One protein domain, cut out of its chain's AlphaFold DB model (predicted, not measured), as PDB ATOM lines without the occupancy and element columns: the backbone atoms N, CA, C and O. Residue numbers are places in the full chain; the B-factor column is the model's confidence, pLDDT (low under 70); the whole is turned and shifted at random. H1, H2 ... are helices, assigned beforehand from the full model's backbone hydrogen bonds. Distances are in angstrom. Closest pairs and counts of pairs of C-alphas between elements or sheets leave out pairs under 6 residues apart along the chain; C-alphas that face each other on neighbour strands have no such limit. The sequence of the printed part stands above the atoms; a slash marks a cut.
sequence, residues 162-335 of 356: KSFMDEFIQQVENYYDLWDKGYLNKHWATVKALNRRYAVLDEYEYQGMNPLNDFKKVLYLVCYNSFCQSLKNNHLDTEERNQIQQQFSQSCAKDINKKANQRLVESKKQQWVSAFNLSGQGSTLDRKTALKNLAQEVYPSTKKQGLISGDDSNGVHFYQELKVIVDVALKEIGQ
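This is residues 162 to 335 of the 356 residues of an uncharacterized protein of Lysinibacillus sp. FJAT-14222 (UniProt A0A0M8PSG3). Three long helices, H1, H3 and H4, lie side by side in a layer with H3 in the middle, and a fourth long helix, H8, crosses over one side of this layer. At one end of the long axis H5 and H6 fold back on each other as a hairpin, with H2 crossing H5, while the short H7 sits beside the first half of H1. The printed part has 174 residues with eight named helices, H1 to H8 in chain order, and no named strand; the class is all helix. It is compact, with a radius of gyration of the C-alphas of 17.9 A, yet elongated in outline, spanning 63 by 35 by 24 A.

Find C-alpha 238 at (30.547, 53.520, 60.793); from there H4, the longest helix, runs 40.0 A through residues 238 to 266, with a kink of 32 degrees near residue 255. Before it look for H3, residues 211 to 231, 30.3 A long, and H2, residues 188 to 201, 18.4 A. H1, residues 162 to 183, begins at C-alpha 162 at (15.398, 42.558, 45.412) and measures 31.0 A. After H4 come H5, residues 269 to 277, H6, residues 283 to 298, 22.2 A long, and H7, residues 304 to 309. H8, residues 313 to 335, runs 32.6 A to C-alpha 335 at (39.432, 37.940, 48.964).

Start at H4, which forms a helical hairpin with H3 at a shallow tilt of 33 degrees, only just short of steep; their closest C-alphas, of Lys 216 and Ala 260, are 6.0 A apart. H1 touches H3 at a shallow tilt of 23 degrees, opposite ways, closest at the C-alphas of Phe 164 and Ser 226, 4.8 A apart. H1 and H4 are apart. H8 touches H4 with residues 325 to 333 alone, at a steep tilt of 39 degrees, closest at the C-alphas of Ser 251 and Ala 329, 5.2 A apart. Toward the other end, H1 touches H6 with residues 176 to 180 alone; the C-alphas of Trp 179 and Lys 292, the closest, are 7.2 A apart. H5 and H6 form a helical hairpin at 12 degrees, closest at the C-alphas of Ala 275 and Arg 287, 5.3 A apart. H2 touches H5 at a steep tilt of 44 degrees, with the C-alphas of Ala 199 and Val 273 closest at 4.5 A. H7 only just touches H1, with 3 pairs of C-alphas within 8 A, the closest being those of Ile 169 and Lys 304 at 7.0 A. Each O i to N i+4 pair is within hydrogen-bond range in H2, H3, H5, H6, H7 and H8; in H1 17 of 18 are, in H4 22 of 25.

The two C-alphas farthest apart, those of His 235 and Gly 280, are 63.2 A from each other. The printed part has no cut, and no link is long. Mean pLDDT of the printed part is 90.6; look for values under 70 at residues 302 to 311 and residue 335.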
ATOM      1  N   LYS A 162      16.654  41.829  45.599       90.19
ATOM      2  CA  LYS A 162      15.398  42.558  45.412       90.19
ATOM      3  C   LYS A 162      15.660  44.059  45.403       90.19
ATOM      4  O   LYS A 162      15.155  44.743  44.513       90.19
ATOM      5  N   SER A 163      16.465  44.545  46.348       90.19
ATOM      6  CA  SER A 163      16.889  45.948  46.381       90.19
ATOM      7  C   SER A 163      17.654  46.336  45.113       90.19
ATOM      8  O   SER A 163      17.420  47.410  44.568       90.19
ATOM      9  N   PHE A 164      18.504  45.450  44.587       92.69
ATOM     10  CA  PHE A 164      19.197  45.680  43.314       92.69
ATOM     11  C   PHE A 164      18.246  45.802  42.120       92.69
ATOM     12  O   PHE A 164      18.388  46.719  41.315       92.69
ATOM     13  N   MET A 165      17.247  44.922  42.015       91.25
ATOM     14  CA  MET A 165      16.234  45.006  40.959       91.25
ATOM     15  C   MET A 165      15.401  46.289  41.052       91.25
ATOM     16  O   MET A 165      15.134  46.915  40.027       91.25
ATOM     17  N   ASP A 166      14.983  46.671  42.259       90.94
ATOM     18  CA  ASP A 166      14.193  47.885  42.471       90.94
ATOM     19  C   ASP A 166      15.002  49.140  42.096       90.94
ATOM     20  O   ASP A 166      14.501  49.987  41.352       90.94
ATOM     21  N   GLU A 167      16.272  49.211  42.503       92.50
ATOM     22  CA  GLU A 167      17.165  50.317  42.150       92.50
ATOM     23  C   GLU A 167      17.467  50.355  40.642       92.50
ATOM     24  O   GLU A 167      17.399  51.417  40.027       92.50
ATOM     25  N   PHE A 168      17.731  49.206  40.008       93.06
ATOM     26  CA  PHE A 168      17.936  49.116  38.558       93.06
ATOM     27  C   PHE A 168      16.754  49.727  37.799       93.06
ATOM     28  O   PHE A 168      16.940  50.610  36.964       93.06
ATOM     29  N   ILE A 169      15.525  49.327  38.142       90.50
ATOM     30  CA  ILE A 169      14.306  49.828  37.494       90.50
ATOM     31  C   ILE A 169      14.132  51.331  37.725       90.50
ATOM     32  O   ILE A 169      13.839  52.062  36.778       90.50
ATOM     33  N   GLN A 170      14.334  51.804  38.958       89.88
ATOM     34  CA  GLN A 170      14.227  53.224  39.294       89.88
ATOM     35  C   GLN A 170      15.211  54.075  38.480       89.88
ATOM     36  O   GLN A 170      14.857  55.132  37.955       89.88
ATOM     37  N   GLN A 171      16.447  53.606  38.334       92.50
ATOM     38  CA  GLN A 171      17.493  54.343  37.637       92.50
ATOM     39  C   GLN A 171      17.299  54.371  36.107       92.50
ATOM     40  O   GLN A 171      17.791  55.296  35.456       92.50
ATOM     41  N   VAL A 172      16.512  53.455  35.521       90.50
ATOM     42  CA  VAL A 172      16.072  53.565  34.113       90.50
ATOM     43  C   VAL A 172      15.279  54.847  33.876       90.50
ATOM     44  O   VAL A 172      15.497  55.541  32.881       90.50
ATOM     45  N   GLU A 173      14.354  55.169  34.781       86.56
ATOM     46  CA  GLU A 173      13.503  56.354  34.647       86.56
ATOM     47  C   GLU A 173      14.345  57.631  34.705       86.56
ATOM     48  O   GLU A 173      14.213  58.496  33.837       86.56
ATOM     49  N   ASN A 174      15.284  57.701  35.655       88.56
ATOM     50  CA  ASN A 174      16.240  58.805  35.768       88.56
ATOM     51  C   ASN A 174      17.089  58.951  34.499       88.56
ATOM     52  O   ASN A 174      17.257  60.058  33.981       88.56
ATOM     53  N   TYR A 175      17.591  57.834  33.965       92.62
ATOM     54  CA  TYR A 175      18.361  57.823  32.727       92.62
ATOM     55  C   TYR A 175      17.553  58.386  31.554       92.62
ATOM     56  O   TYR A 175      18.026  59.275  30.848       92.62
ATOM     57  N   TYR A 176      16.314  57.943  31.349       91.19
ATOM     58  CA  TYR A 176      15.497  58.478  30.259       91.19
ATOM     59  C   TYR A 176      15.095  59.929  30.455       91.19
ATOM     60  O   TYR A 176      15.040  60.666  29.472       91.19
ATOM     61  N   ASP A 177      14.876  60.372  31.690       90.00
ATOM     62  CA  ASP A 177      14.611  61.778  31.968       90.00
ATOM     63  C   ASP A 177      15.798  62.672  31.570       90.00
ATOM     64  O   ASP A 177      15.588  63.743  30.986       90.00
ATOM     65  N   LEU A 178      17.041  62.219  31.783       91.69
ATOM     66  CA  LEU A 178      18.243  62.919  31.308       91.69
ATOM     67  C   LEU A 178      18.250  63.059  29.780       91.69
ATOM     68  O   LEU A 178      18.564  64.130  29.254       91.69
ATOM     69  N   TRP A 179      17.833  62.025  29.051       92.62
ATOM     70  CA  TRP A 179      17.754  62.082  27.593       92.62
ATOM     71  C   TRP A 179      16.592  62.936  27.102       92.62
ATOM     72  O   TRP A 179      16.813  63.884  26.350       92.62
ATOM     73  N   ASP A 180      15.367  62.644  27.525       90.12
ATOM     74  CA  ASP A 180      14.166  63.305  27.026       90.12
ATOM     75  C   ASP A 180      14.123  64.780  27.445       90.12
ATOM     76  O   ASP A 180      13.954  65.661  26.598       90.12
ATOM     77  N   LYS A 181      14.312  65.074  28.738       87.56
ATOM     78  CA  LYS A 181      14.191  66.436  29.286       87.56
ATOM     79  C   LYS A 181      15.518  67.195  29.264       87.56
ATOM     80  O   LYS A 181      15.501  68.426  29.156       87.56
ATOM     81  N   GLY A 182      16.646  66.488  29.362       86.62
ATOM     82  CA  GLY A 182      17.984  67.075  29.414       86.62
ATOM     83  C   GLY A 182      18.602  67.304  28.036       86.62
ATOM     84  O   GLY A 182      18.898  68.450  27.695       86.62
ATOM     85  N   TYR A 183      18.797  66.257  27.229       92.56
ATOM     86  CA  TYR A 183      19.530  66.368  25.958       92.56
ATOM     87  C   TYR A 183      18.622  66.658  24.761       92.56
ATOM     88  O   TYR A 183      18.820  67.642  24.048       92.56
ATOM     89  N   LEU A 184      17.602  65.828  24.536       93.12
ATOM     90  CA  LEU A 184      16.752  65.864  23.343       93.12
ATOM     91  C   LEU A 184      15.814  67.075  23.322       93.12
ATOM     92  O   LEU A 184      15.355  67.479  22.248       93.12
ATOM     93  N   ASN A 185      15.560  67.699  24.474       91.69
ATOM     94  CA  ASN A 185      14.795  68.942  24.566       91.69
ATOM     95  C   ASN A 185      15.618  70.204  24.238       91.69
ATOM     96  O   ASN A 185      15.054  71.283  24.065       91.69
ATOM     97  N   LYS A 186      16.952  70.109  24.127       91.69
ATOM     98  CA  LYS A 186      17.779  71.262  23.740       91.69
ATOM     99  C   LYS A 186      17.575  71.637  22.270       91.69
ATOM    100  O   LYS A 186      17.002  70.896  21.465       91.69
ATOM    101  N   HIS A 187      18.074  72.823  21.918       92.69
ATOM    102  CA  HIS A 187      18.057  73.320  20.547       92.69
ATOM    103  C   HIS A 187      18.713  72.311  19.591       92.69
ATOM    104  O   HIS A 187      19.751  71.722  19.901       92.69
ATOM    105  N   TRP A 188      18.127  72.117  18.407       92.62
ATOM    106  CA  TRP A 188      18.532  71.051  17.484       92.62
ATOM    107  C   TRP A 188      20.003  71.144  17.062       92.62
ATOM    108  O   TRP A 188      20.646  70.114  16.870       92.62
ATOM    109  N   ALA A 189      20.554  72.357  16.947       94.38
ATOM    110  CA  ALA A 189      21.961  72.550  16.606       94.38
ATOM    111  C   ALA A 189      22.889  72.030  17.718       94.38
ATOM    112  O   ALA A 189      23.917  71.428  17.422       94.38
ATOM    113  N   THR A 190      22.489  72.182  18.983       94.88
ATOM    114  CA  THR A 190      23.205  71.656  20.154       94.88
ATOM    115  C   THR A 190      23.165  70.129  20.179       94.88
ATOM    116  O   THR A 190      24.203  69.493  20.338       94.88
ATOM    117  N   VAL A 191      21.997  69.532  19.915       95.88
ATOM    118  CA  VAL A 191      21.841  68.069  19.801       95.88
ATOM    119  C   VAL A 191      22.663  67.512  18.633       95.88
ATOM    120  O   VAL A 191      23.345  66.500  18.774       95.88
ATOM    121  N   LYS A 192      22.645  68.181  17.473       96.38
ATOM    122  CA  LYS A 192      23.441  67.781  16.305       96.38
ATOM    123  C   LYS A 192      24.944  67.898  16.571       96.38
ATOM    124  O   LYS A 192      25.692  67.046  16.101       96.38
ATOM    125  N   ALA A 193      25.382  68.917  17.310       96.94
ATOM    126  CA  ALA A 193      26.782  69.088  17.693       96.94
ATOM    127  C   ALA A 193      27.261  67.974  18.636       96.94
ATOM    128  O   ALA A 193      28.305  67.387  18.370       96.94
ATOM    129  N   LEU A 194      26.474  67.621  19.659       96.44
ATOM    130  CA  LEU A 194      26.754  66.458  20.512       96.44
ATOM    131  C   LEU A 194      26.832  65.168  19.688       96.44
ATOM    132  O   LEU A 194      27.794  64.417  19.795       96.44
ATOM    133  N   ASN A 195      25.850  64.941  18.814       97.75
ATOM    134  CA  ASN A 195      25.823  63.761  17.954       97.75
ATOM    135  C   ASN A 195      27.069  63.684  17.049       97.75
ATOM    136  O   ASN A 195      27.702  62.639  16.961       97.75
ATOM    137  N   ARG A 196      27.488  64.805  16.439       97.81
ATOM    138  CA  ARG A 196      28.729  64.875  15.648       97.81
ATOM    139  C   ARG A 196      29.944  64.421  16.456       97.81
ATOM    140  O   ARG A 196      30.791  63.714  15.919       97.81
ATOM    141  N   ARG A 197      30.033  64.842  17.717       97.25
ATOM    142  CA  ARG A 197      31.163  64.524  18.588       97.25
ATOM    143  C   ARG A 197      31.294  63.017  18.828       97.25
ATOM    144  O   ARG A 197      32.336  62.455  18.506       97.25
ATOM    145  N   TYR A 198      30.193  62.351  19.182       97.38
ATOM    146  CA  TYR A 198      30.141  60.885  19.293       97.38
ATOM    147  C   TYR A 198      30.369  60.176  17.949       97.38
ATOM    148  O   TYR A 198      31.050  59.153  17.877       97.38
ATOM    149  N   ALA A 199      29.798  60.702  16.865       97.06
ATOM    150  CA  ALA A 199      29.836  60.065  15.556       97.06
ATOM    151  C   ALA A 199      31.233  60.083  14.920       97.06
ATOM    152  O   ALA A 199      31.660  59.065  14.382       97.06
ATOM    153  N   VAL A 200      31.935  61.221  14.957       95.56
ATOM    154  CA  VAL A 200      33.140  61.427  14.130       95.56
ATOM    155  C   VAL A 200      34.326  62.091  14.831       95.56
ATOM    156  O   VAL A 200      35.393  62.107  14.232       95.56
ATOM    157  N   LEU A 201      34.169  62.661  16.033       94.81
ATOM    158  CA  LEU A 201      35.267  63.374  16.712       94.81
ATOM    159  C   LEU A 201      35.860  62.605  17.898       94.81
ATOM    160  O   LEU A 201      36.873  63.040  18.424       94.81
ATOM    161  N   ASP A 202      35.234  61.497  18.309       92.81
ATOM    162  CA  ASP A 202      35.616  60.722  19.500       92.81
ATOM    163  C   ASP A 202      35.691  61.592  20.771       92.81
ATOM    164  O   ASP A 202      36.492  61.376  21.674       92.81
ATOM    165  N   GLU A 203      34.792  62.575  20.835       94.25
ATOM    166  CA  GLU A 203      34.553  63.449  21.981       94.25
ATOM    167  C   GLU A 203      33.164  63.115  22.548       94.25
ATOM    168  O   GLU A 203      32.191  63.027  21.792       94.25
ATOM    169  N   TYR A 204      33.032  62.933  23.864       94.38
ATOM    170  CA  TYR A 204      31.795  62.382  24.451       94.38
ATOM    171  C   TYR A 204      30.993  63.370  25.310       94.38
ATOM    172  O   TYR A 204      30.094  62.972  26.053       94.38
ATOM    173  N   GLU A 205      31.237  64.668  25.125       92.88
ATOM    174  CA  GLU A 205      30.545  65.753  25.823       92.88
ATOM    175  C   GLU A 205      30.340  66.997  24.944       92.88
ATOM    176  O   GLU A 205      31.057  67.229  23.969       92.88
ATOM    177  N   TYR A 206      29.337  67.819  25.269       93.44
ATOM    178  CA  TYR A 206      29.140  69.126  24.633       93.44
ATOM    179  C   TYR A 206      28.252  70.058  25.458       93.44
ATOM    180  O   TYR A 206      27.097  69.733  25.727       93.44
ATOM    181  N   GLN A 207      28.746  71.261  25.782       87.62
ATOM    182  CA  GLN A 207      27.972  72.326  26.450       87.62
ATOM    183  C   GLN A 207      27.175  71.825  27.674       87.62
ATOM    184  O   GLN A 207      25.968  72.064  27.797       87.62
ATOM    185  N   GLY A 208      27.851  71.083  28.557       84.50
ATOM    186  CA  GLY A 208      27.261  70.508  29.770       84.50
ATOM    187  C   GLY A 208      26.350  69.295  29.541       84.50
ATOM    188  O   GLY A 208      25.656  68.891  30.466       84.50
ATOM    189  N   MET A 209      26.299  68.731  28.330       91.31
ATOM    190  CA  MET A 209      25.738  67.396  28.095       91.31
ATOM    191  C   MET A 209      26.860  66.372  28.146       91.31
ATOM    192  O   MET A 209      27.799  66.487  27.357       91.31
ATOM    193  N   ASN A 210      26.723  65.366  29.005       93.06
ATOM    194  CA  ASN A 210      27.696  64.289  29.128       93.06
ATOM    195  C   ASN A 210      27.001  62.915  29.198       93.06
ATOM    196  O   ASN A 210      26.995  62.285  30.253       93.06
ATOM    197  N   PRO A 211      26.399  62.428  28.090       95.94
ATOM    198  CA  PRO A 211      25.629  61.184  28.106       95.94
ATOM    199  C   PRO A 211      26.401  59.977  28.647       95.94
ATOM    200  O   PRO A 211      25.797  59.104  29.266       95.94
ATOM    201  N   LEU A 212      27.719  59.922  28.424       96.75
ATOM    202  CA  LEU A 212      28.565  58.837  28.902       96.75
ATOM    203  C   LEU A 212      28.730  58.869  30.420       96.75
ATOM    204  O   LEU A 212      28.427  57.866  31.065       96.75
ATOM    205  N   ASN A 213      29.155  59.988  31.006       96.06
ATOM    206  CA  ASN A 213      29.347  60.034  32.458       96.06
ATOM    207  C   ASN A 213      28.025  60.084  33.215       96.06
ATOM    208  O   ASN A 213      27.927  59.540  34.314       96.06
ATOM    209  N   ASP A 214      26.984  60.646  32.605       96.44
ATOM    210  CA  ASP A 214      25.638  60.591  33.153       96.44
ATOM    211  C   ASP A 214      25.140  59.130  33.179       96.44
ATOM    212  O   ASP A 214      24.605  58.688  34.194       96.44
ATOM    213  N   PHE A 215      25.408  58.331  32.134       97.19
ATOM    214  CA  PHE A 215      25.113  56.894  32.140       97.19
ATOM    215  C   PHE A 215      25.930  56.132  33.189       97.19
ATOM    216  O   PHE A 215      25.362  55.356  33.954       97.19
ATOM    217  N   LYS A 216      27.243  56.378  33.283       97.56
ATOM    218  CA  LYS A 216      28.088  55.777  34.327       97.56
ATOM    219  C   LYS A 216      27.552  56.082  35.724       97.56
ATOM    220  O   LYS A 216      27.409  55.162  36.519       97.56
ATOM    221  N   LYS A 217      27.192  57.342  36.003       96.75
ATOM    222  CA  LYS A 217      26.652  57.763  37.303       96.75
ATOM    223  C   LYS A 217      25.373  57.012  37.663       96.75
ATOM    224  O   LYS A 217      25.249  56.554  38.793       96.75
ATOM    225  N   VAL A 218      24.460  56.848  36.707       96.06
ATOM    226  CA  VAL A 218      23.246  56.039  36.890       96.06
ATOM    227  C   VAL A 218      23.608  54.605  37.301       96.06
ATOM    228  O   VAL A 218      23.023  54.079  38.242       96.06
ATOM    229  N   LEU A 219      24.599  53.979  36.659       97.62
ATOM    230  CA  LEU A 219      25.035  52.623  37.018       97.62
ATOM    231  C   LEU A 219      25.749  52.562  38.375       97.62
ATOM    232  O   LEU A 219      25.517  51.622  39.133       97.62
ATOM    233  N   TYR A 220      26.564  53.567  38.709       97.75
ATOM    234  CA  TYR A 220      27.180  53.662  40.032       97.75
ATOM    235  C   TYR A 220      26.116  53.747  41.131       97.75
ATOM    236  O   TYR A 220      26.237  53.051  42.135       97.75
ATOM    237  N   LEU A 221      25.053  54.535  40.923       96.56
ATOM    238  CA  LEU A 221      23.920  54.626  41.850       96.56
ATOM    239  C   LEU A 221      23.238  53.266  42.037       96.56
ATOM    240  O   LEU A 221      23.010  52.872  43.179       96.56
ATOM    241  N   VAL A 222      22.998  52.511  40.954       96.00
ATOM    242  CA  VAL A 222      22.404  51.163  41.050       96.00
ATOM    243  C   VAL A 222      23.215  50.257  41.971       96.00
ATOM    244  O   VAL A 222      22.668  49.661  42.903       96.00
ATOM    245  N   CYS A 223      24.522  50.159  41.735       96.31
ATOM    246  CA  CYS A 223      25.395  49.307  42.536       96.31
ATOM    247  C   CYS A 223      25.525  49.824  43.975       96.31
ATOM    248  O   CYS A 223      25.341  49.055  44.916       96.31
ATOM    249  N   TYR A 224      25.800  51.116  44.165       96.44
ATOM    250  CA  TYR A 224      26.046  51.692  45.485       96.44
ATOM    251  C   TYR A 224      24.815  51.614  46.392       96.44
ATOM    252  O   TYR A 224      24.908  51.126  47.520       96.44
ATOM    253  N   ASN A 225      23.650  52.049  45.908       95.25
ATOM    254  CA  ASN A 225      22.445  52.133  46.729       95.25
ATOM    255  C   ASN A 225      21.942  50.746  47.131       95.25
ATOM    256  O   ASN A 225      21.646  50.514  48.304       95.25
ATOM    257  N   SER A 226      21.913  49.796  46.194       94.06
ATOM    258  CA  SER A 226      21.532  48.407  46.485       94.06
ATOM    259  C   SER A 226      22.481  47.732  47.481       94.06
ATOM    260  O   SER A 226      22.040  47.027  48.395       94.06
ATOM    261  N   PHE A 227      23.782  48.007  47.376       94.31
ATOM    262  CA  PHE A 227      24.762  47.518  48.333       94.31
ATOM    263  C   PHE A 227      24.575  48.146  49.718       94.31
ATOM    264  O   PHE A 227      24.534  47.433  50.719       94.31
ATOM    265  N   CYS A 228      24.336  49.456  49.797       93.44
ATOM    266  CA  CYS A 228      24.020  50.125  51.058       93.44
ATOM    267  C   CYS A 228      22.784  49.534  51.749       93.44
ATOM    268  O   CYS A 228      22.777  49.390  52.971       93.44
ATOM    269  N   GLN A 229      21.748  49.165  50.989       92.00
ATOM    270  CA  GLN A 229      20.576  48.473  51.539       92.00
ATOM    271  C   GLN A 229      20.947  47.098  52.102       92.00
ATOM    272  O   GLN A 229      20.526  46.762  53.210       92.00
ATOM    273  N   SER A 230      21.795  46.353  51.391       90.25
ATOM    274  CA  SER A 230      22.312  45.051  51.833       90.25
ATOM    275  C   SER A 230      23.089  45.161  53.153       90.25
ATOM    276  O   SER A 230      23.026  44.273  54.003       90.25
ATOM    277  N   LEU A 231      23.761  46.293  53.388       89.50
ATOM    278  CA  LEU A 231      24.519  46.544  54.615       89.50
ATOM    279  C   LEU A 231      23.669  46.931  55.834       89.50
ATOM    280  O   LEU A 231      24.166  46.820  56.952       89.50
ATOM    281  N   LYS A 232      22.400  47.341  55.679       85.50
ATOM    282  CA  LYS A 232      21.595  47.889  56.795       85.50
ATOM    283  C   LYS A 232      21.439  46.954  57.992       85.50
ATOM    284  O   LYS A 232      21.358  47.431  59.119       85.50
ATOM    285  N   ASN A 233      21.388  45.648  57.745       79.44
ATOM    286  CA  ASN A 233      21.208  44.641  58.790       79.44
ATOM    287  C   ASN A 233      22.537  44.084  59.327       79.44
ATOM    288  O   ASN A 233      22.521  43.228  60.207       79.44
ATOM    289  N   ASN A 234      23.680  44.545  58.808       80.62
ATOM    290  CA  ASN A 234      24.991  44.113  59.275       80.62
ATOM    291  C   ASN A 234      25.404  44.914  60.520       80.62
ATOM    292  O   ASN A 234      25.242  46.135  60.576       80.62
ATOM    293  N   HIS A 235      25.977  44.229  61.511       81.12
ATOM    294  CA  HIS A 235      26.497  44.832  62.744       81.12
ATOM    295  C   HIS A 235      27.891  45.441  62.534       81.12
ATOM    296  O   HIS A 235      28.842  45.056  63.204       81.12
ATOM    297  N   LEU A 236      27.997  46.361  61.577       84.38
ATOM    298  CA  LEU A 236      29.221  47.096  61.258       84.38
ATOM    299  C   LEU A 236      29.205  48.449  61.955       84.38
ATOM    300  O   LEU A 236      28.153  49.111  61.985       84.38
ATOM    301  N   ASP A 237      30.358  48.880  62.458       86.88
ATOM    302  CA  ASP A 237      30.512  50.274  62.856       86.88
ATOM    303  C   ASP A 237      30.544  51.212  61.629       86.88
ATOM    304  O   ASP A 237      30.415  50.796  60.472       86.88
ATOM    305  N   THR A 238      30.613  52.522  61.877       84.94
ATOM    306  CA  THR A 238      30.547  53.520  60.793       84.94
ATOM    307  C   THR A 238      31.814  53.524  59.939       84.94
ATOM    308  O   THR A 238      31.728  53.726  58.730       84.94
ATOM    309  N   GLU A 239      32.974  53.284  60.545       84.19
ATOM    310  CA  GLU A 239      34.256  53.284  59.848       84.19
ATOM    311  C   GLU A 239      34.387  52.038  58.965       84.19
ATOM    312  O   GLU A 239      34.631  52.164  57.763       84.19
ATOM    313  N   GLU A 240      34.101  50.857  59.519       86.00
ATOM    314  CA  GLU A 240      34.057  49.585  58.793       86.00
ATOM    315  C   GLU A 240      33.082  49.658  57.613       86.00
ATOM    316  O   GLU A 240      33.412  49.268  56.491       86.00
ATOM    317  N   ARG A 241      31.879  50.205  57.839       88.56
ATOM    318  CA  ARG A 241      30.871  50.370  56.785       88.56
ATOM    319  C   ARG A 241      31.370  51.267  55.657       88.56
ATOM    320  O   ARG A 241      31.249  50.875  54.497       88.56
ATOM    321  N   ASN A 242      31.924  52.433  55.985       88.94
ATOM    322  CA  ASN A 242      32.429  53.378  54.989       88.94
ATOM    323  C   ASN A 242      33.559  52.749  54.158       88.94
ATOM    324  O   ASN A 242      33.591  52.906  52.939       88.94
ATOM    325  N   GLN A 243      34.454  51.987  54.792       87.25
ATOM    326  CA  GLN A 243      35.547  51.292  54.109       87.25
ATOM    327  C   GLN A 243      35.045  50.173  53.185       87.25
ATOM    328  O   GLN A 243      35.469  50.111  52.029       87.25
ATOM    329  N   ILE A 244      34.106  49.334  53.647       89.12
ATOM    330  CA  ILE A 244      33.462  48.290  52.827       89.12
ATOM    331  C   ILE A 244      32.781  48.916  51.602       89.12
ATOM    332  O   ILE A 244      32.974  48.463  50.473       89.12
ATOM    333  N   GLN A 245      31.987  49.970  51.816       92.12
ATOM    334  CA  GLN A 245      31.299  50.699  50.748       92.12
ATOM    335  C   GLN A 245      32.287  51.268  49.736       92.12
ATOM    336  O   GLN A 245      32.067  51.164  48.532       92.12
ATOM    337  N   GLN A 246      33.398  51.822  50.211       91.44
ATOM    338  CA  GLN A 246      34.418  52.375  49.342       91.44
ATOM    339  C   GLN A 246      35.097  51.302  48.479       91.44
ATOM    340  O   GLN A 246      35.196  51.486  47.266       91.44
ATOM    341  N   GLN A 247      35.535  50.186  49.073       90.44
ATOM    342  CA  GLN A 247      36.154  49.077  48.334       90.44
ATOM    343  C   GLN A 247      35.194  48.510  47.279       90.44
ATOM    344  O   GLN A 247      35.582  48.295  46.128       90.44
ATOM    345  N   PHE A 248      33.921  48.344  47.649       92.69
ATOM    346  CA  PHE A 248      32.865  47.918  46.736       92.69
ATOM    347  C   PHE A 248      32.691  48.876  45.557       92.69
ATOM    348  O   PHE A 248      32.722  48.447  44.400       92.69
ATOM    349  N   SER A 249      32.539  50.172  45.837       95.75
ATOM    350  CA  SER A 249      32.388  51.204  44.811       95.75
ATOM    351  C   SER A 249      33.589  51.251  43.876       95.75
ATOM    352  O   SER A 249      33.413  51.355  42.665       95.75
ATOM    353  N   GLN A 250      34.808  51.138  44.411       93.50
ATOM    354  CA  GLN A 250      36.035  51.167  43.619       93.50
ATOM    355  C   GLN A 250      36.124  49.976  42.659       93.50
ATOM    356  O   GLN A 250      36.462  50.155  41.484       93.50
ATOM    357  N   SER A 251      35.784  48.777  43.140       93.06
ATOM    358  CA  SER A 251      35.725  47.569  42.314       93.06
ATOM    359  C   SER A 251      34.663  47.698  41.213       93.06
ATOM    360  O   SER A 251      34.981  47.585  40.026       93.06
ATOM    361  N   CYS A 252      33.431  48.079  41.574       96.56
ATOM    362  CA  CYS A 252      32.347  48.295  40.613       96.56
ATOM    363  C   CYS A 252      32.701  49.358  39.562       96.56
ATOM    364  O   CYS A 252      32.455  49.166  38.368       96.56
ATOM    365  N   ALA A 253      33.294  50.482  39.978       95.94
ATOM    366  CA  ALA A 253      33.576  51.607  39.095       95.94
ATOM    367  C   ALA A 253      34.526  51.232  37.952       95.94
ATOM    368  O   ALA A 253      34.342  51.693  36.823       95.94
ATOM    369  N   LYS A 254      35.516  50.368  38.206       92.12
ATOM    370  CA  LYS A 254      36.464  49.893  37.187       92.12
ATOM    371  C   LYS A 254      35.747  49.200  36.025       92.12
ATOM    372  O   LYS A 254      35.987  49.532  34.862       92.12
ATOM    373  N   ASP A 255      34.844  48.275  36.336       95.69
ATOM    374  CA  ASP A 255      34.125  47.508  35.321       95.69
ATOM    375  C   ASP A 255      32.977  48.302  34.695       95.69
ATOM    376  O   ASP A 255      32.790  48.243  33.476       95.69
ATOM    377  N   ILE A 256      32.264  49.117  35.482       97.50
ATOM    378  CA  ILE A 256      31.207  50.003  34.974       97.50
ATOM    379  C   ILE A 256      31.771  50.985  33.949       97.50
ATOM    380  O   ILE A 256      31.180  51.136  32.882       97.50
ATOM    381  N   ASN A 257      32.926  51.607  34.209       95.50
ATOM    382  CA  ASN A 257      33.565  52.526  33.263       95.50
ATOM    383  C   ASN A 257      33.770  51.884  31.888       95.50
ATOM    384  O   ASN A 257      33.385  52.444  30.857       95.50
ATOM    385  N   LYS A 258      34.338  50.674  31.881       95.12
ATOM    386  CA  LYS A 258      34.587  49.908  30.659       95.12
ATOM    387  C   LYS A 258      33.279  49.521  29.972       95.12
ATOM    388  O   LYS A 258      33.127  49.737  28.772       95.12
ATOM    389  N   LYS A 259      32.328  48.964  30.721       95.75
ATOM    390  CA  LYS A 259      31.051  48.477  30.183       95.75
ATOM    391  C   LYS A 259      30.177  49.605  29.645       95.75
ATOM    392  O   LYS A 259      29.596  49.452  28.574       95.75
ATOM    393  N   ALA A 260      30.133  50.747  30.325       96.62
ATOM    394  CA  ALA A 260      29.406  51.924  29.869       96.62
ATOM    395  C   ALA A 260      29.960  52.444  28.535       96.62
ATOM    396  O   ALA A 260      29.184  52.676  27.607       96.62
ATOM    397  N   ASN A 261      31.291  52.544  28.402       95.94
ATOM    398  CA  ASN A 261      31.928  52.944  27.145       95.94
ATOM    399  C   ASN A 261      31.626  51.951  26.015       95.94
ATOM    400  O   ASN A 261      31.143  52.335  24.949       95.94
ATOM    401  N   GLN A 262      31.822  50.656  26.277       96.00
ATOM    402  CA  GLN A 262      31.528  49.596  25.314       96.00
ATOM    403  C   GLN A 262      30.076  49.656  24.831       96.00
ATOM    404  O   GLN A 262      29.806  49.492  23.641       96.00
ATOM    405  N   ARG A 263      29.132  49.912  25.742       95.19
ATOM    406  CA  ARG A 263      27.699  49.843  25.460       95.19
ATOM    407  C   ARG A 263      27.139  51.100  24.804       95.19
ATOM    408  O   ARG A 263      26.329  50.956  23.899       95.19
ATOM    409  N   LEU A 264      27.539  52.302  25.226       96.81
ATOM    410  CA  LEU A 264      27.004  53.568  24.697       96.81
ATOM    411  C   LEU A 264      27.806  54.112  23.510       96.81
ATOM    412  O   LEU A 264      27.241  54.776  22.638       96.81
ATOM    413  N   VAL A 265      29.114  53.859  23.481       96.75
ATOM    414  CA  VAL A 265      30.022  54.432  22.484       96.75
ATOM    415  C   VAL A 265      30.373  53.390  21.433       96.75
ATOM    416  O   VAL A 265      29.948  53.516  20.284       96.75
ATOM    417  N   GLU A 266      31.103  52.341  21.814       96.69
ATOM    418  CA  GLU A 266      31.704  51.403  20.854       96.69
ATOM    419  C   GLU A 266      30.630  50.619  20.088       96.69
ATOM    420  O   GLU A 266      30.565  50.667  18.859       96.69
ATOM    421  N   SER A 267      29.714  49.971  20.814       96.12
ATOM    422  CA  SER A 267      28.655  49.132  20.233       96.12
ATOM    423  C   SER A 267      27.610  49.931  19.453       96.12
ATOM    424  O   SER A 267      26.886  49.374  18.630       96.12
ATOM    425  N   LYS A 268      27.511  51.240  19.710       96.81
ATOM    426  CA  LYS A 268      26.489  52.129  19.132       96.81
ATOM    427  C   LYS A 268      27.075  53.127  18.137       96.81
ATOM    428  O   LYS A 268      26.341  53.960  17.603       96.81
ATOM    429  N   LYS A 269      28.372  53.029  17.815       97.00
ATOM    430  CA  LYS A 269      29.078  53.960  16.920       97.00
ATOM    431  C   LYS A 269      28.358  54.148  15.582       97.00
ATOM    432  O   LYS A 269      28.164  55.276  15.138       97.00
ATOM    433  N   GLN A 270      27.887  53.061  14.968       97.50
ATOM    434  CA  GLN A 270      27.162  53.126  13.691       97.50
ATOM    435  C   GLN A 270      25.816  53.859  13.796       97.50
ATOM    436  O   GLN A 270      25.425  54.559  12.862       97.50
ATOM    437  N   GLN A 271      25.116  53.752  14.926       97.88
ATOM    438  CA  GLN A 271      23.856  54.467  15.145       97.88
ATOM    439  C   GLN A 271      24.097  55.962  15.368       97.88
ATOM    440  O   GLN A 271      23.366  56.774  14.799       97.88
ATOM    441  N   TRP A 272      25.159  56.332  16.093       98.06
ATOM    442  CA  TRP A 272      25.609  57.726  16.192       98.06
ATOM    443  C   TRP A 272      25.904  58.312  14.803       98.06
ATOM    444  O   TRP A 272      25.335  59.336  14.420       98.06
ATOM    445  N   VAL A 273      26.709  57.617  13.991       97.94
ATOM    446  CA  VAL A 273      27.032  58.028  12.610       97.94
ATOM    447  C   VAL A 273      25.775  58.160  11.746       97.94
ATOM    448  O   VAL A 273      25.580  59.182  11.083       97.94
ATOM    449  N   SER A 274      24.884  57.170  11.788       97.56
ATOM    450  CA  SER A 274      23.637  57.180  11.015       97.56
ATOM    451  C   SER A 274      22.740  58.358  11.403       97.56
ATOM    452  O   SER A 274      22.283  59.099  10.534       97.56
ATOM    453  N   ALA A 275      22.546  58.599  12.703       97.44
ATOM    454  CA  ALA A 275      21.741  59.712  13.198       97.44
ATOM    455  C   ALA A 275      22.357  61.083  12.857       97.44
ATOM    456  O   ALA A 275      21.641  62.071  12.647       97.44
ATOM    457  N   PHE A 276      23.688  61.181  12.822       97.25
ATOM    458  CA  PHE A 276      24.376  62.414  12.449       97.25
ATOM    459  C   PHE A 276      24.131  62.763  10.976       97.25
ATOM    460  O   PHE A 276      23.739  63.902  10.684       97.25
ATOM    461  N   ASN A 277      24.260  61.770  10.089       97.38
ATOM    462  CA  ASN A 277      24.152  61.907   8.633       97.38
ATOM    463  C   ASN A 277      22.733  62.220   8.115       97.38
ATOM    464  O   ASN A 277      22.580  62.587   6.948       97.38
ATOM    465  N   LEU A 278      21.700  62.141   8.961       96.25
ATOM    466  CA  LEU A 278      20.334  62.540   8.600       96.25
ATOM    467  C   LEU A 278      20.284  63.991   8.087       96.25
ATOM    468  O   LEU A 278      20.752  64.929   8.742       96.25
ATOM    469  N   SER A 279      19.673  64.197   6.925       93.88
ATOM    470  CA  SER A 279      19.598  65.499   6.254       93.88
ATOM    471  C   SER A 279      18.257  65.688   5.542       93.88
ATOM    472  O   SER A 279      17.463  64.757   5.446       93.88
ATOM    473  N   GLY A 280      17.977  66.915   5.095       93.38
ATOM    474  CA  GLY A 280      16.707  67.269   4.461       93.38
ATOM    475  C   GLY A 280      15.598  67.658   5.446       93.38
ATOM    476  O   GLY A 280      15.821  67.820   6.653       93.38
ATOM    477  N   GLN A 281      14.398  67.859   4.901       92.38
ATOM    478  CA  GLN A 281      13.195  68.195   5.662       92.38
ATOM    479  C   GLN A 281      12.845  67.057   6.635       92.38
ATOM    480  O   GLN A 281      12.949  65.892   6.281       92.38
ATOM    481  N   GLY A 282      12.463  67.384   7.875       92.31
ATOM    482  CA  GLY A 282      12.119  66.384   8.902       92.31
ATOM    483  C   GLY A 282      13.308  65.803   9.683       92.31
ATOM    484  O   GLY A 282      13.129  65.383  10.825       92.31
ATOM    485  N   SER A 283      14.537  65.924   9.167       93.25
ATOM    486  CA  SER A 283      15.746  65.314   9.757       93.25
ATOM    487  C   SER A 283      16.039  65.689  11.217       93.25
ATOM    488  O   SER A 283      16.739  64.965  11.925       93.25
ATOM    489  N   THR A 284      15.528  66.822  11.699       93.25
ATOM    490  CA  THR A 284      15.615  67.198  13.116       93.25
ATOM    491  C   THR A 284      14.810  66.254  14.008       93.25
ATOM    492  O   THR A 284      15.315  65.849  15.054       93.25
ATOM    493  N   LEU A 285      13.583  65.903  13.610       94.00
ATOM    494  CA  LEU A 285      12.728  64.978  14.356       94.00
ATOM    495  C   LEU A 285      13.262  63.552  14.246       94.00
ATOM    496  O   LEU A 285      13.445  62.908  15.275       94.00
ATOM    497  N   ASP A 286      13.631  63.116  13.041       96.25
ATOM    498  CA  ASP A 286      14.185  61.775  12.820       96.25
ATOM    499  C   ASP A 286      15.453  61.544  13.644       96.25
ATOM    500  O   ASP A 286      15.627  60.490  14.252       96.25
ATOM    501  N   ARG A 287      16.316  62.565  13.753       96.12
ATOM    502  CA  ARG A 287      17.506  62.505  14.610       96.12
ATOM    503  C   ARG A 287      17.148  62.362  16.081       96.12
ATOM    504  O   ARG A 287      17.792  61.578  16.769       96.12
ATOM    505  N   LYS A 288      16.158  63.107  16.580       95.19
ATOM    506  CA  LYS A 288      15.717  62.965  17.976       95.19
ATOM    507  C   LYS A 288      15.186  61.558  18.237       95.19
ATOM    508  O   LYS A 288      15.571  60.962  19.235       95.19
ATOM    509  N   THR A 289      14.382  61.012  17.326       96.06
ATOM    510  CA  THR A 289      13.871  59.637  17.413       96.06
ATOM    511  C   THR A 289      15.004  58.614  17.395       96.06
ATOM    512  O   THR A 289      15.047  57.742  18.255       96.06
ATOM    513  N   ALA A 290      15.968  58.748  16.481       97.44
ATOM    514  CA  ALA A 290      17.114  57.845  16.399       97.44
ATOM    515  C   ALA A 290      17.953  57.852  17.688       97.44
ATOM    516  O   ALA A 290      18.314  56.795  18.196       97.44
ATOM    517  N   LEU A 291      18.220  59.035  18.248       97.00
ATOM    518  CA  LEU A 291      18.956  59.171  19.508       97.00
ATOM    519  C   LEU A 291      18.157  58.659  20.715       97.00
ATOM    520  O   LEU A 291      18.741  58.082  21.627       97.00
ATOM    521  N   LYS A 292      16.830  58.818  20.712       95.44
ATOM    522  CA  LYS A 292      15.955  58.234  21.733       95.44
ATOM    523  C   LYS A 292      15.991  56.705  21.698       95.44
ATOM    524  O   LYS A 292      16.156  56.081  22.741       95.44
ATOM    525  N   ASN A 293      15.885  56.114  20.510       94.56
ATOM    526  CA  ASN A 293      15.967  54.664  20.334       94.56
ATOM    527  C   ASN A 293      17.343  54.136  20.766       94.56
ATOM    528  O   ASN A 293      17.420  53.133  21.465       94.56
ATOM    529  N   LEU A 294      18.422  54.856  20.431       96.00
ATOM    530  CA  LEU A 294      19.773  54.534  20.896       96.00
ATOM    531  C   LEU A 294      19.832  54.466  22.428       96.00
ATOM    532  O   LEU A 294      20.315  53.472  22.967       96.00
ATOM    533  N   ALA A 295      19.302  55.472  23.130       94.44
ATOM    534  CA  ALA A 295      19.247  55.473  24.592       94.44
ATOM    535  C   ALA A 295      18.452  54.276  25.143       94.44
ATOM    536  O   ALA A 295      18.901  53.606  26.070       94.44
ATOM    537  N   GLN A 296      17.307  53.955  24.537       92.25
ATOM    538  CA  GLN A 296      16.489  52.805  24.933       92.25
ATOM    539  C   GLN A 296      17.201  51.465  24.721       92.25
ATOM    540  O   GLN A 296      17.037  50.550  25.517       92.25
ATOM    541  N   GLU A 297      18.024  51.330  23.686       92.00
ATOM    542  CA  GLU A 297      18.815  50.115  23.486       92.00
ATOM    543  C   GLU A 297      19.993  50.008  24.466       92.00
ATOM    544  O   GLU A 297      20.383  48.901  24.854       92.00
ATOM    545  N   VAL A 298      20.575  51.151  24.848       93.69
ATOM    546  CA  VAL A 298      21.673  51.231  25.821       93.69
ATOM    547  C   VAL A 298      21.183  50.892  27.219       93.69
ATOM    548  O   VAL A 298      21.816  50.077  27.878       93.69
ATOM    549  N   TYR A 299      20.053  51.433  27.658       92.69
ATOM    550  CA  TYR A 299      19.435  51.040  28.920       92.69
ATOM    551  C   TYR A 299      17.977  50.646  28.662       92.69
ATOM    552  O   TYR A 299      17.127  51.531  28.598       92.69
ATOM    553  N   PRO A 300      17.670  49.349  28.477       86.81
ATOM    554  CA  PRO A 300      16.324  48.886  28.134       86.81
ATOM    555  C   PRO A 300      15.273  49.191  29.202       86.81
ATOM    556  O   PRO A 300      15.494  48.973  30.392       86.81
ATOM    557  N   SER A 301      14.104  49.669  28.756       72.94
ATOM    558  CA  SER A 301      12.952  49.981  29.608       72.94
ATOM    559  C   SER A 301      12.242  48.716  30.048       72.94
ATOM    560  O   SER A 301      11.142  48.394  29.597       72.94
ATOM    561  N   THR A 302      12.867  47.968  30.938       67.44
ATOM    562  CA  THR A 302      12.218  46.786  31.465       67.44
ATOM    563  C   THR A 302      11.312  47.140  32.621       67.44
ATOM    564  O   THR A 302      11.768  47.530  33.696       67.44
ATOM    565  N   LYS A 303      10.009  46.915  32.443       69.19
ATOM    566  CA  LYS A 303       9.108  46.804  33.595       69.19
ATOM    567  C   LYS A 303       9.568  45.629  34.455       69.19
ATOM    568  O   LYS A 303       9.965  44.601  33.910       69.19
ATOM    569  N   LYS A 304       9.401  45.731  35.777       65.62
ATOM    570  CA  LYS A 304       9.704  44.648  36.732       65.62
ATOM    571  C   LYS A 304       9.190  43.284  36.264       65.62
ATOM    572  O   LYS A 304       9.916  42.300  36.280       65.62
ATOM    573  N   GLN A 305       7.953  43.258  35.772       58.94
ATOM    574  CA  GLN A 305       7.327  42.043  35.262       58.94
ATOM    575  C   GLN A 305       8.050  41.460  34.039       58.94
ATOM    576  O   GLN A 305       8.152  40.247  33.957       58.94
ATOM    577  N   GLY A 306       8.572  42.301  33.137       63.09
ATOM    578  CA  GLY A 306       9.315  41.879  31.943       63.09
ATOM    579  C   GLY A 306      10.721  41.351  32.246       63.09
ATOM    580  O   GLY A 306      11.184  40.449  31.554       63.09
ATOM    581  N   LEU A 307      11.372  41.845  33.313       64.81
ATOM    582  CA  LEU A 307      12.610  41.237  33.835       64.81
ATOM    583  C   LEU A 307      12.344  39.854  34.429       64.81
ATOM    584  O   LEU A 307      13.110  38.926  34.202       64.81
ATOM    585  N   ILE A 308      11.258  39.727  35.197       63.47
ATOM    586  CA  ILE A 308      10.898  38.480  35.882       63.47
ATOM    587  C   ILE A 308      10.414  37.419  34.884       63.47
ATOM    588  O   ILE A 308      10.741  36.247  35.045       63.47
ATOM    589  N   SER A 309       9.634  37.806  33.869       66.75
ATOM    590  CA  SER A 309       9.100  36.871  32.871       66.75
ATOM    591  C   SER A 309      10.112  36.468  31.800       66.75
ATOM    592  O   SER A 309       9.928  35.431  31.169       66.75
ATOM    593  N   GLY A 310      11.179  37.248  31.600       64.25
ATOM    594  CA  GLY A 310      12.162  37.002  30.542       64.25
ATOM    595  C   GLY A 310      11.762  37.546  29.168       64.25
ATOM    596  O   GLY A 310      12.491  37.339  28.200       64.25
ATOM    597  N   ASP A 311      10.629  38.248  29.071       63.56
ATOM    598  CA  ASP A 311      10.077  38.720  27.794       63.56
ATOM    599  C   ASP A 311      10.918  39.843  27.156       63.56
ATOM    600  O   ASP A 311      10.866  40.044  25.942       63.56
ATOM    601  N   ASP A 312      11.725  40.560  27.948       70.19
ATOM    602  CA  ASP A 312      12.714  41.526  27.454       70.19
ATOM    603  C   ASP A 312      14.135  40.964  27.579       70.19
ATOM    604  O   ASP A 312      14.860  41.204  28.548       70.19
ATOM    605  N   SER A 313      14.537  40.210  26.557       78.00
ATOM    606  CA  SER A 313      15.860  39.580  26.499       78.00
ATOM    607  C   SER A 313      17.032  40.563  26.645       78.00
ATOM    608  O   SER A 313      18.035  40.210  27.263       78.00
ATOM    609  N   ASN A 314      16.927  41.797  26.132       81.69
ATOM    610  CA  ASN A 314      18.025  42.768  26.191       81.69
ATOM    611  C   ASN A 314      18.155  43.364  27.596       81.69
ATOM    612  O   ASN A 314      19.261  43.471  28.127       81.69
ATOM    613  N   GLY A 315      17.035  43.726  28.223       84.12
ATOM    614  CA  GLY A 315      17.070  44.245  29.584       84.12
ATOM    615  C   GLY A 315      17.435  43.187  30.625       84.12
ATOM    616  O   GLY A 315      18.215  43.485  31.526       84.12
ATOM    617  N   VAL A 316      16.984  41.937  30.456       85.25
ATOM    618  CA  VAL A 316      17.425  40.811  31.298       85.25
ATOM    619  C   VAL A 316      18.924  40.570  31.150       85.25
ATOM    620  O   VAL A 316      19.616  40.432  32.157       85.25
ATOM    621  N   HIS A 317      19.443  40.574  29.919       88.19
ATOM    622  CA  HIS A 317      20.876  40.427  29.685       88.19
ATOM    623  C   HIS A 317      21.666  41.557  30.351       88.19
ATOM    624  O   HIS A 317      22.638  41.293  31.049       88.19
ATOM    625  N   PHE A 318      21.239  42.814  30.195       91.44
ATOM    626  CA  PHE A 318      21.938  43.945  30.806       91.44
ATOM    627  C   PHE A 318      21.894  43.916  32.341       91.44
ATOM    628  O   PHE A 318      22.906  44.162  32.995       91.44
ATOM    629  N   TYR A 319      20.750  43.553  32.923       91.88
ATOM    630  CA  TYR A 319      20.623  43.340  34.363       91.88
ATOM    631  C   TYR A 319      21.598  42.261  34.863       91.88
ATOM    632  O   TYR A 319      22.287  42.460  35.864       91.88
ATOM    633  N   GLN A 320      21.706  41.138  34.144       91.25
ATOM    634  CA  GLN A 320      22.656  40.070  34.465       91.25
ATOM    635  C   GLN A 320      24.113  40.524  34.320       91.25
ATOM    636  O   GLN A 320      24.928  40.203  35.179       91.25
ATOM    637  N   GLU A 321      24.446  41.303  33.285       92.50
ATOM    638  CA  GLU A 321      25.783  41.888  33.127       92.50
ATOM    639  C   GLU A 321      26.166  42.747  34.334       92.50
ATOM    640  O   GLU A 321      27.278  42.617  34.845       92.50
ATOM    641  N   LEU A 322      25.253  43.599  34.813       94.25
ATOM    642  CA  LEU A 322      25.506  44.446  35.978       94.25
ATOM    643  C   LEU A 322      25.584  43.622  37.272       94.25
ATOM    644  O   LEU A 322      26.436  43.892  38.115       94.25
ATOM    645  N   LYS A 323      24.764  42.571  37.407       93.88
ATOM    646  CA  LYS A 323      24.842  41.632  38.538       93.88
ATOM    647  C   LYS A 323      26.201  40.928  38.599       93.88
ATOM    648  O   LYS A 323      26.768  40.811  39.677       93.88
ATOM    649  N   VAL A 324      26.770  40.541  37.455       94.75
ATOM    650  CA  VAL A 324      28.120  39.956  37.406       94.75
ATOM    651  C   VAL A 324      29.175  40.931  37.935       94.75
ATOM    652  O   VAL A 324      30.079  40.497  38.641       94.75
ATOM    653  N   ILE A 325      29.060  42.234  37.644       95.31
ATOM    654  CA  ILE A 325      29.972  43.253  38.196       95.31
ATOM    655  C   ILE A 325      29.867  43.293  39.725       95.31
ATOM    656  O   ILE A 325      30.884  43.274  40.413       95.31
ATOM    657  N   VAL A 326      28.642  43.280  40.258       93.81
ATOM    658  CA  VAL A 326      28.404  43.230  41.707       93.81
ATOM    659  C   VAL A 326      28.995  41.958  42.324       93.81
ATOM    660  O   VAL A 326      29.704  42.040  43.324       93.81
ATOM    661  N   ASP A 327      28.766  40.790  41.721       91.50
ATOM    662  CA  ASP A 327      29.282  39.509  42.219       91.50
ATOM    663  C   ASP A 327      30.818  39.471  42.234       91.50
ATOM    664  O   ASP A 327      31.421  38.875  43.131       91.50
ATOM    665  N   VAL A 328      31.468  40.083  41.237       91.62
ATOM    666  CA  VAL A 328      32.929  40.240  41.200       91.62
ATOM    667  C   VAL A 328      33.391  41.156  42.331       91.62
ATOM    668  O   VAL A 328      34.280  40.761  43.082       91.62
ATOM    669  N   ALA A 329      32.747  42.310  42.521       91.81
ATOM    670  CA  ALA A 329      33.095  43.242  43.590       91.81
ATOM    671  C   ALA A 329      32.950  42.623  44.988       91.81
ATOM    672  O   ALA A 329      33.847  42.748  45.820       91.81
ATOM    673  N   LEU A 330      31.869  41.878  45.235       88.62
ATOM    674  CA  LEU A 330      31.661  41.159  46.497       88.62
ATOM    675  C   LEU A 330      32.751  40.107  46.747       88.62
ATOM    676  O   LEU A 330      33.242  39.974  47.869       88.62
ATOM    677  N   LYS A 331      33.172  39.379  45.703       86.25
ATOM    678  CA  LYS A 331      34.277  38.415  45.803       86.25
ATOM    679  C   LYS A 331      35.609  39.096  46.085       86.25
ATOM    680  O   LYS A 331      36.371  38.571  46.887       86.25
ATOM    681  N   GLU A 332      35.896  40.229  45.449       84.81
ATOM    682  CA  GLU A 332      37.140  40.970  45.679       84.81
ATOM    683  C   GLU A 332      37.236  41.458  47.129       84.81
ATOM    684  O   GLU A 332      38.261  41.232  47.768       84.81
ATOM    685  N   ILE A 333      36.156  42.014  47.687       80.31
ATOM    686  CA  ILE A 333      36.101  42.420  49.104       80.31
ATOM    687  C   ILE A 333      36.361  41.223  50.026       80.31
ATOM    688  O   ILE A 333      37.148  41.322  50.964       80.31
ATOM    689  N   GLY A 334      35.763  40.065  49.725       70.19
ATOM    690  CA  GLY A 334      35.976  38.838  50.497       70.19
ATOM    691  C   GLY A 334      37.366  38.198  50.334       70.19
ATOM    692  O   GLY A 334      37.730  37.341  51.137       70.19
ATOM    693  N   GLN A 335      38.146  38.572  49.310       60.91
ATOM    694  CA  GLN A 335      39.432  37.940  48.964       60.91
ATOM    695  C   GLN A 335      40.671  38.819  49.196       60.91
ATOM    696  O   GLN A 335      41.786  38.289  49.157       60.91
TER     697      GLN A 335